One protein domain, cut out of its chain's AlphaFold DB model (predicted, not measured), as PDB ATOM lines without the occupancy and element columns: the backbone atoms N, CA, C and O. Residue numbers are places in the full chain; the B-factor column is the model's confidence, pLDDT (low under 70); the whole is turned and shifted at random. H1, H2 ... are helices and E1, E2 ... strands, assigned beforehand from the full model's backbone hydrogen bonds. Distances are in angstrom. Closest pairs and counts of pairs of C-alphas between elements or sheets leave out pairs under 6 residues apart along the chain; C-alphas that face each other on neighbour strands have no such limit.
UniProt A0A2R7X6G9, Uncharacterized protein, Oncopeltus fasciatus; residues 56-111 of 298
ATOM      1  N   VAL A  56     227.651 311.655 239.023       74.81
ATOM      2  CA  VAL A  56     227.773 310.228 239.242       74.81
ATOM      3  C   VAL A  56     229.067 309.848 238.536       74.81
ATOM      4  O   VAL A  56     229.133 309.788 237.308       74.81
ATOM      5  N   MET A  57     230.138 309.738 239.317       84.88
ATOM      6  CA  MET A  57     231.416 309.252 238.834       84.88
ATOM      7  C   MET A  57     231.221 307.778 238.515       84.88
ATOM      8  O   MET A  57     231.048 306.956 239.410       84.88
ATOM      9  N   VAL A  58     231.196 307.465 237.224       93.31
ATOM     10  CA  VAL A  58     231.084 306.091 236.746       93.31
ATOM     11  C   VAL A  58     232.484 305.484 236.731       93.31
ATOM     12  O   VAL A  58     233.414 306.062 236.162       93.31
ATOM     13  N   LEU A  59     232.647 304.335 237.384       96.81
ATOM     14  CA  LEU A  59     233.886 303.559 237.364       96.81
ATOM     15  C   LEU A  59     233.818 302.513 236.253       96.81
ATOM     16  O   LEU A  59     232.768 301.915 236.022       96.81
ATOM     17  N   CYS A  60     234.943 302.286 235.579       97.69
ATOM     18  CA  CYS A  60     235.062 301.226 234.587       97.69
ATOM     19  C   CYS A  60     234.990 299.845 235.245       97.69
ATOM     20  O   CYS A  60     235.671 299.592 236.238       97.69
ATOM     21  N   GLY A  61     234.211 298.935 234.662       96.69
ATOM     22  CA  GLY A  61     234.044 297.571 235.158       96.69
ATOM     23  C   GLY A  61     235.314 296.725 235.181       96.69
ATOM     24  O   GLY A  61     235.397 295.819 235.995       96.69
ATOM     25  N   HIS A  62     236.287 297.023 234.311       97.44
ATOM     26  CA  HIS A  62     237.512 296.229 234.180       97.44
ATOM     27  C   HIS A  62     238.691 296.808 234.975       97.44
ATOM     28  O   HIS A  62     239.285 296.124 235.800       97.44
ATOM     29  N   CYS A  63     239.041 298.078 234.746       97.19
ATOM     30  CA  CYS A  63     240.207 298.696 235.389       97.19
ATOM     31  C   CYS A  63     239.869 299.468 236.675       97.19
ATOM     32  O   CYS A  63     240.774 300.001 237.313       97.19
ATOM     33  N   HIS A  64     238.583 299.586 237.032       96.56
ATOM     34  CA  HIS A  64     238.073 300.308 238.209       96.56
ATOM     35  C   HIS A  64     238.476 301.788 238.318       96.56
ATOM     36  O   HIS A  64     238.267 302.416 239.354       96.56
ATOM     37  N   THR A  65     239.007 302.383 237.248       97.19
ATOM     38  CA  THR A  65     239.305 303.819 237.206       97.19
ATOM     39  C   THR A  65     238.095 304.618 236.727       97.19
ATOM     40  O   THR A  65     237.211 304.104 236.034       97.19
ATOM     41  N   THR A  66     238.028 305.889 237.121       96.00
ATOM     42  CA  THR A  66     236.928 306.784 236.749       96.00
ATOM     43  C   THR A  66     236.906 307.032 235.242       96.00
ATOM     44  O   THR A  66     237.918 307.370 234.626       96.00
ATOM     45  N   ILE A  67     235.729 306.900 234.635       96.19
ATOM     46  CA  ILE A  67     235.503 307.255 233.237       96.19
ATOM     47  C   ILE A  67     235.298 308.771 233.166       96.19
ATOM     48  O   ILE A  67     234.375 309.324 233.764       96.19
ATOM     49  N   SER A  68     236.190 309.465 232.454       92.75
ATOM     50  CA  SER A  68     236.066 310.909 232.234       92.75
ATOM     51  C   SER A  68     234.771 311.226 231.489       92.75
ATOM     52  O   SER A  68     234.420 310.527 230.546       92.75
ATOM     53  N   ARG A  69     234.106 312.339 231.829       83.81
ATOM     54  CA  ARG A  69     232.889 312.810 231.132       83.81
ATOM     55  C   ARG A  69     233.062 312.987 229.624       83.81
ATOM     56  O   ARG A  69     232.083 312.949 228.894       83.81
ATOM     57  N   LYS A  70     234.289 313.264 229.181       88.69
ATOM     58  CA  LYS A  70     234.632 313.419 227.760       88.69
ATOM     59  C   LYS A  70     235.180 312.131 227.141       88.69
ATOM     60  O   LYS A  70     235.428 312.102 225.942       88.69
ATOM     61  N   GLY A  71     235.440 311.110 227.955       90.38
ATOM     62  CA  GLY A  71     235.948 309.827 227.496       90.38
ATOM     63  C   GLY A  71     234.834 309.002 226.866       90.38
ATOM     64  O   GLY A  71     233.706 309.004 227.350       90.38
ATOM     65  N   LYS A  72     235.167 308.282 225.794       95.56
ATOM     66  CA  LYS A  72     234.268 307.297 225.192       95.56
ATOM     67  C   LYS A  72     234.083 306.122 226.153       95.56
ATOM     68  O   LYS A  72     235.044 305.634 226.756       95.56
ATOM     69  N   SER A  73     232.844 305.671 226.291       96.12
ATOM     70  CA  SER A  73     232.482 304.552 227.154       96.12
ATOM     71  C   SER A  73     231.391 303.714 226.518       96.12
ATOM     72  O   SER A  73     230.552 304.252 225.799       96.12
ATOM     73  N   ILE A  74     231.363 302.429 226.845       97.25
ATOM     74  CA  ILE A  74     230.346 301.493 226.370       97.25
ATOM     75  C   ILE A  74     229.753 300.720 227.553       97.25
ATOM     76  O   ILE A  74     230.467 300.383 228.499       97.25
ATOM     77  N   GLN A  75     228.443 300.468 227.533       97.25
ATOM     78  CA  GLN A  75     227.739 299.734 228.586       97.25
ATOM     79  C   GLN A  75     227.421 298.316 228.117       97.25
ATOM     80  O   GLN A  75     226.841 298.117 227.052       97.25
ATOM     81  N   CYS A  76     227.779 297.319 228.923       97.69
ATOM     82  CA  CYS A  76     227.441 295.933 228.629       97.69
ATOM     83  C   CYS A  76     225.940 295.701 228.816       97.69
ATOM     84  O   CYS A  76     225.391 295.967 229.881       97.69
ATOM     85  N   THR A  77     225.290 295.102 227.827       97.00
ATOM     86  CA  THR A  77     223.838 294.848 227.842       97.00
ATOM     87  C   THR A  77     223.412 293.740 228.806       97.00
ATOM     88  O   THR A  77     222.277 293.727 229.267       97.00
ATOM     89  N   ALA A  78     224.325 292.822 229.137       96.44
ATOM     90  CA  ALA A  78     224.059 291.720 230.059       96.44
ATOM     91  C   ALA A  78     224.195 292.113 231.545       96.44
ATOM     92  O   ALA A  78     223.303 291.815 232.333       96.44
ATOM     93  N   CYS A  79     225.294 292.772 231.941       96.88
ATOM     94  CA  CYS A  79     225.555 293.138 233.341       96.88
ATOM     95  C   CYS A  79     225.334 294.622 233.674       96.88
ATOM     96  O   CYS A  79     225.459 295.002 234.833       96.88
ATOM     97  N   PHE A  80     225.029 295.467 232.683       96.44
ATOM     98  CA  PHE A  80     224.830 296.918 232.820       96.44
ATOM     99  C   PHE A  80     226.037 297.715 233.340       96.44
ATOM    100  O   PHE A  80     225.906 298.910 233.608       96.44
ATOM    101  N   ILE A  81     227.218 297.102 233.431       97.19
ATOM    102  CA  ILE A  81     228.455 297.781 233.826       97.19
ATOM    103  C   ILE A  81     229.022 298.565 232.632       97.19
ATOM    104  O   ILE A  81     228.925 298.128 231.482       97.19
ATOM    105  N   VAL A  82     229.603 299.733 232.912       96.94
ATOM    106  CA  VAL A  82     230.211 300.626 231.915       96.94
ATOM    107  C   VAL A  82     231.720 300.397 231.859       96.94
ATOM    108  O   VAL A  82     232.368 300.220 232.887       96.94
ATOM    109  N   PHE A  83     232.292 300.415 230.658       97.94
ATOM    110  CA  PHE A  83     233.709 300.179 230.396       97.94
ATOM    111  C   PHE A  83     234.304 301.327 229.572       97.94
ATOM    112  O   PHE A  83     233.600 301.964 228.784       97.94
ATOM    113  N   HIS A  84     235.603 301.597 229.741       98.12
ATOM    114  CA  HIS A  84     236.342 302.459 228.808       98.12
ATOM    115  C   HIS A  84     236.408 301.803 227.431       98.12
ATOM    116  O   HIS A  84     236.625 300.598 227.351       98.12
ATOM    117  N   VAL A  85     236.306 302.610 226.373       97.44
ATOM    118  CA  VAL A  85     236.562 302.159 224.998       97.44
ATOM    119  C   VAL A  85     238.071 302.147 224.759       97.44
ATOM    120  O   VAL A  85     238.671 303.184 224.482       97.44
ATOM    121  N   ASN A  86     238.698 300.993 224.990       96.56
ATOM    122  CA  ASN A  86     240.086 300.706 224.630       96.56
ATOM    123  C   ASN A  86     240.341 299.188 224.606       96.56
ATOM    124  O   ASN A  86     239.554 298.396 225.136       96.56
ATOM    125  N   GLU A  87     241.486 298.793 224.044       95.81
ATOM    126  CA  GLU A  87     241.910 297.389 223.928       95.81
ATOM    127  C   GLU A  87     242.006 296.665 225.281       95.81
ATOM    128  O   GLU A  87     241.734 295.471 225.362       95.81
ATOM    129  N   ASN A  88     242.329 297.386 226.361       96.75
ATOM    130  CA  ASN A  88     242.538 296.790 227.681       96.75
ATOM    131  C   ASN A  88     241.236 296.549 228.458       96.75
ATOM    132  O   ASN A  88     241.181 295.627 229.259       96.75
ATOM    133  N   CYS A  89     240.203 297.377 228.276       97.62
ATOM    134  CA  CYS A  89     238.988 297.337 229.099       97.62
ATOM    135  C   CYS A  89     237.816 296.672 228.381       97.62
ATOM    136  O   CYS A  89     237.230 295.725 228.898       97.62
ATOM    137  N   SER A  90     237.446 297.185 227.208       96.62
ATOM    138  CA  SER A  90     236.313 296.679 226.431       96.62
ATOM    139  C   SER A  90     236.737 295.770 225.282       96.62
ATOM    140  O   SER A  90     235.861 295.158 224.678       96.62
ATOM    141  N   GLN A  91     238.040 295.699 224.970       96.56
ATOM    142  CA  GLN A  91     238.565 295.066 223.751       96.56
ATOM    143  C   GLN A  91     237.906 295.633 222.481       96.56
ATOM    144  O   GLN A  91     237.634 294.909 221.531       96.56
ATOM    145  N   ILE A  92     237.598 296.933 222.510       96.56
ATOM    146  CA  ILE A  92     237.002 297.690 221.405       96.56
ATOM    147  C   ILE A  92     237.888 298.906 221.196       96.56
ATOM    148  O   ILE A  92     238.154 299.640 222.155       96.56
ATOM    149  N   ASP A  93     238.324 299.113 219.961       96.56
ATOM    150  CA  ASP A  93     238.998 300.337 219.559       96.56
ATOM    151  C   ASP A  93     237.997 301.408 219.081       96.56
ATOM    152  O   ASP A  93     236.781 301.210 219.008       96.56
ATOM    153  N   ASP A  94     238.503 302.595 218.765       96.06
ATOM    154  CA  ASP A  94     237.657 303.693 218.300       96.06
ATOM    155  C   ASP A  94     236.943 303.399 216.967       96.06
ATOM    156  O   ASP A  94     235.859 303.937 216.733       96.06
ATOM    157  N   SER A  95     237.520 302.556 216.107       96.19
ATOM    158  CA  SER A  95     236.942 302.179 214.812       96.19
ATOM    159  C   SER A  95     235.769 301.219 215.000       96.19
ATOM    160  O   SER A  95     234.716 301.388 214.384       96.19
ATOM    161  N   ASP A  96     235.920 300.244 215.893       95.62
ATOM    162  CA  ASP A  96     234.881 299.295 216.275       95.62
ATOM    163  C   ASP A  96     233.685 300.005 216.910       95.62
ATOM    164  O   ASP A  96     232.539 299.693 216.582       95.62
ATOM    165  N   LEU A  97     233.927 301.008 217.764       95.81
ATOM    166  CA  LEU A  97     232.850 301.808 218.350       95.81
ATOM    167  C   LEU A  97     232.044 302.547 217.271       95.81
ATOM    168  O   LEU A  97     230.814 302.502 217.294       95.81
ATOM    169  N   ILE A  98     232.723 303.170 216.302       95.12
ATOM    170  CA  ILE A  98     232.073 303.853 215.172       95.12
ATOM    171  C   ILE A  98     231.253 302.858 214.338       95.12
ATOM    172  O   ILE A  98     230.135 303.169 213.924       95.12
ATOM    173  N   ASN A  99     231.767 301.647 214.118       95.25
ATOM    174  CA  ASN A  99     231.048 300.602 213.388       95.25
ATOM    175  C   ASN A  99     229.793 300.123 214.143       95.25
ATOM    176  O   ASN A  99     228.740 299.953 213.527       95.25
ATOM    177  N   LEU A 100     229.878 299.944 215.466       93.38
ATOM    178  CA  LEU A 100     228.739 299.582 216.320       93.38
ATOM    179  C   LEU A 100     227.666 300.682 216.348       93.38
ATOM    180  O   LEU A 100     226.469 300.383 216.322       93.38
ATOM    181  N   GLU A 101     228.082 301.951 216.368       93.81
ATOM    182  CA  GLU A 101     227.195 303.113 216.248       93.81
ATOM    183  C   GLU A 101     226.494 303.147 214.887       93.81
ATOM    184  O   GLU A 101     225.266 303.236 214.825       93.81
ATOM    185  N   ALA A 102     227.253 303.002 213.796       94.06
ATOM    186  CA  ALA A 102     226.727 303.023 212.433       94.06
ATOM    187  C   ALA A 102     225.721 301.890 212.168       94.06
ATOM    188  O   ALA A 102     224.743 302.081 211.447       94.06
ATOM    189  N   GLN A 103     225.938 300.718 212.769       93.25
ATOM    190  CA  GLN A 103     225.055 299.557 212.640       93.25
ATOM    191  C   GLN A 103     223.892 299.548 213.645       93.25
ATOM    192  O   GLN A 103     223.064 298.641 213.593       93.25
ATOM    193  N   GLN A 104     223.813 300.526 214.557       90.44
ATOM    194  CA  GLN A 104     222.844 300.561 215.665       90.44
ATOM    195  C   GLN A 104     222.900 299.314 216.575       90.44
ATOM    196  O   GLN A 104     221.919 298.957 217.230       90.44
ATOM    197  N   THR A 105     224.055 298.649 216.653       91.06
ATOM    198  CA  THR A 105     224.269 297.424 217.442       91.06
ATOM    199  C   THR A 105     224.910 297.686 218.806       91.06
ATOM    200  O   THR A 105     225.162 296.742 219.553       91.06
ATOM    201  N   LEU A 106     225.091 298.956 219.193       87.38
ATOM    202  CA  LEU A 106     225.529 299.357 220.541       87.38
ATOM    203  C   LEU A 106     224.716 298.683 221.658       87.38
ATOM    204  O   LEU A 106     225.279 298.222 222.648       87.38
ATOM    205  N   ASN A 107     223.402 298.546 221.462       89.12
ATOM    206  CA  ASN A 107     222.488 297.920 222.424       89.12
ATOM    207  C   ASN A 107     222.566 296.380 222.448       89.12
ATOM    208  O   ASN A 107     221.736 295.740 223.090       89.12
ATOM    209  N   VAL A 108     223.523 295.772 221.740       94.31
ATOM    210  CA  VAL A 108     223.727 294.313 221.671       94.31
ATOM    211  C   VAL A 108     225.100 293.906 222.213       94.31
ATOM    212  O   VAL A 108     225.337 292.725 222.468       94.31
ATOM    213  N   TRP A 109     226.010 294.859 222.430       96.88
ATOM    214  CA  TRP A 109     227.352 294.543 222.898       96.88
ATOM    215  C   TRP A 109     227.348 293.943 224.313       96.88
ATOM    216  O   TRP A 109     226.618 294.385 225.210       96.88
ATOM    217  N   THR A 110     228.187 292.929 224.521       97.31
ATOM    218  CA  THR A 110     228.421 292.280 225.815       97.31
ATOM    219  C   THR A 110     229.907 292.300 226.149       97.31
ATOM    220  O   THR A 110     230.734 292.049 225.277       97.31
ATOM    221  N   CYS A 111     230.258 292.549 227.415       97.44
ATOM    222  CA  CYS A 111     231.655 292.528 227.851       97.44
ATOM    223  C   CYS A 111     232.272 291.117 227.713       97.44
ATOM    224  O   CYS A 111     231.524 290.130 227.629       97.44
TER     225      CYS A 111
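AT A GLANCE: This is residues 56 to 111 of the 298 residues of an uncharacterized protein of Oncopeltus fasciatus (UniProt A0A2R7X6G9). There is little regular structure: a small two-stranded hairpin, E1 and E2, sits in the middle, between the loop of residues 56 to 66 at one end and one short helix, H1, at the other. The printed part has 56 residues, with two named strands and one named helix in the order E1, E2, H1; the sheet is antiparallel and the class mixed, with 15 residues in named elements. The whole is compact, with a radius of gyration of the C-alphas of 10.6 A and spans of 28 by 21 by 20 A.

HOW THE PARTS SIT: E1, residues 73 to 75, and E2, residues 82 to 84, form an antiparallel hairpin at 150 degrees. N 74 and O 83 are within hydrogen-bond range at 3.0 A, N 83 and O 74 at 2.8 A. C-alphas 75 and 82 face each other at 4.2 A. H1, residues 94 to 102, is only just apart from E1, at a closest 8.4 A; every O i to N i+4 pair in H1 is within hydrogen-bond range.

IN THESE COORDINATES: E1 begins at C-alpha 73 (232.482, 304.552, 227.154) and measures 6.9 A; E2 measures 7.1 A. H1 measures 12.4 A and ends at C-alpha 102 (226.727, 303.023, 212.433).

THE WHOLE: The C-alphas farthest apart, of Val 56 and Gln 103, are 28.8 A apart. The printed part has no cut, both links are short, and no printed residue is under 70 in pLDDT.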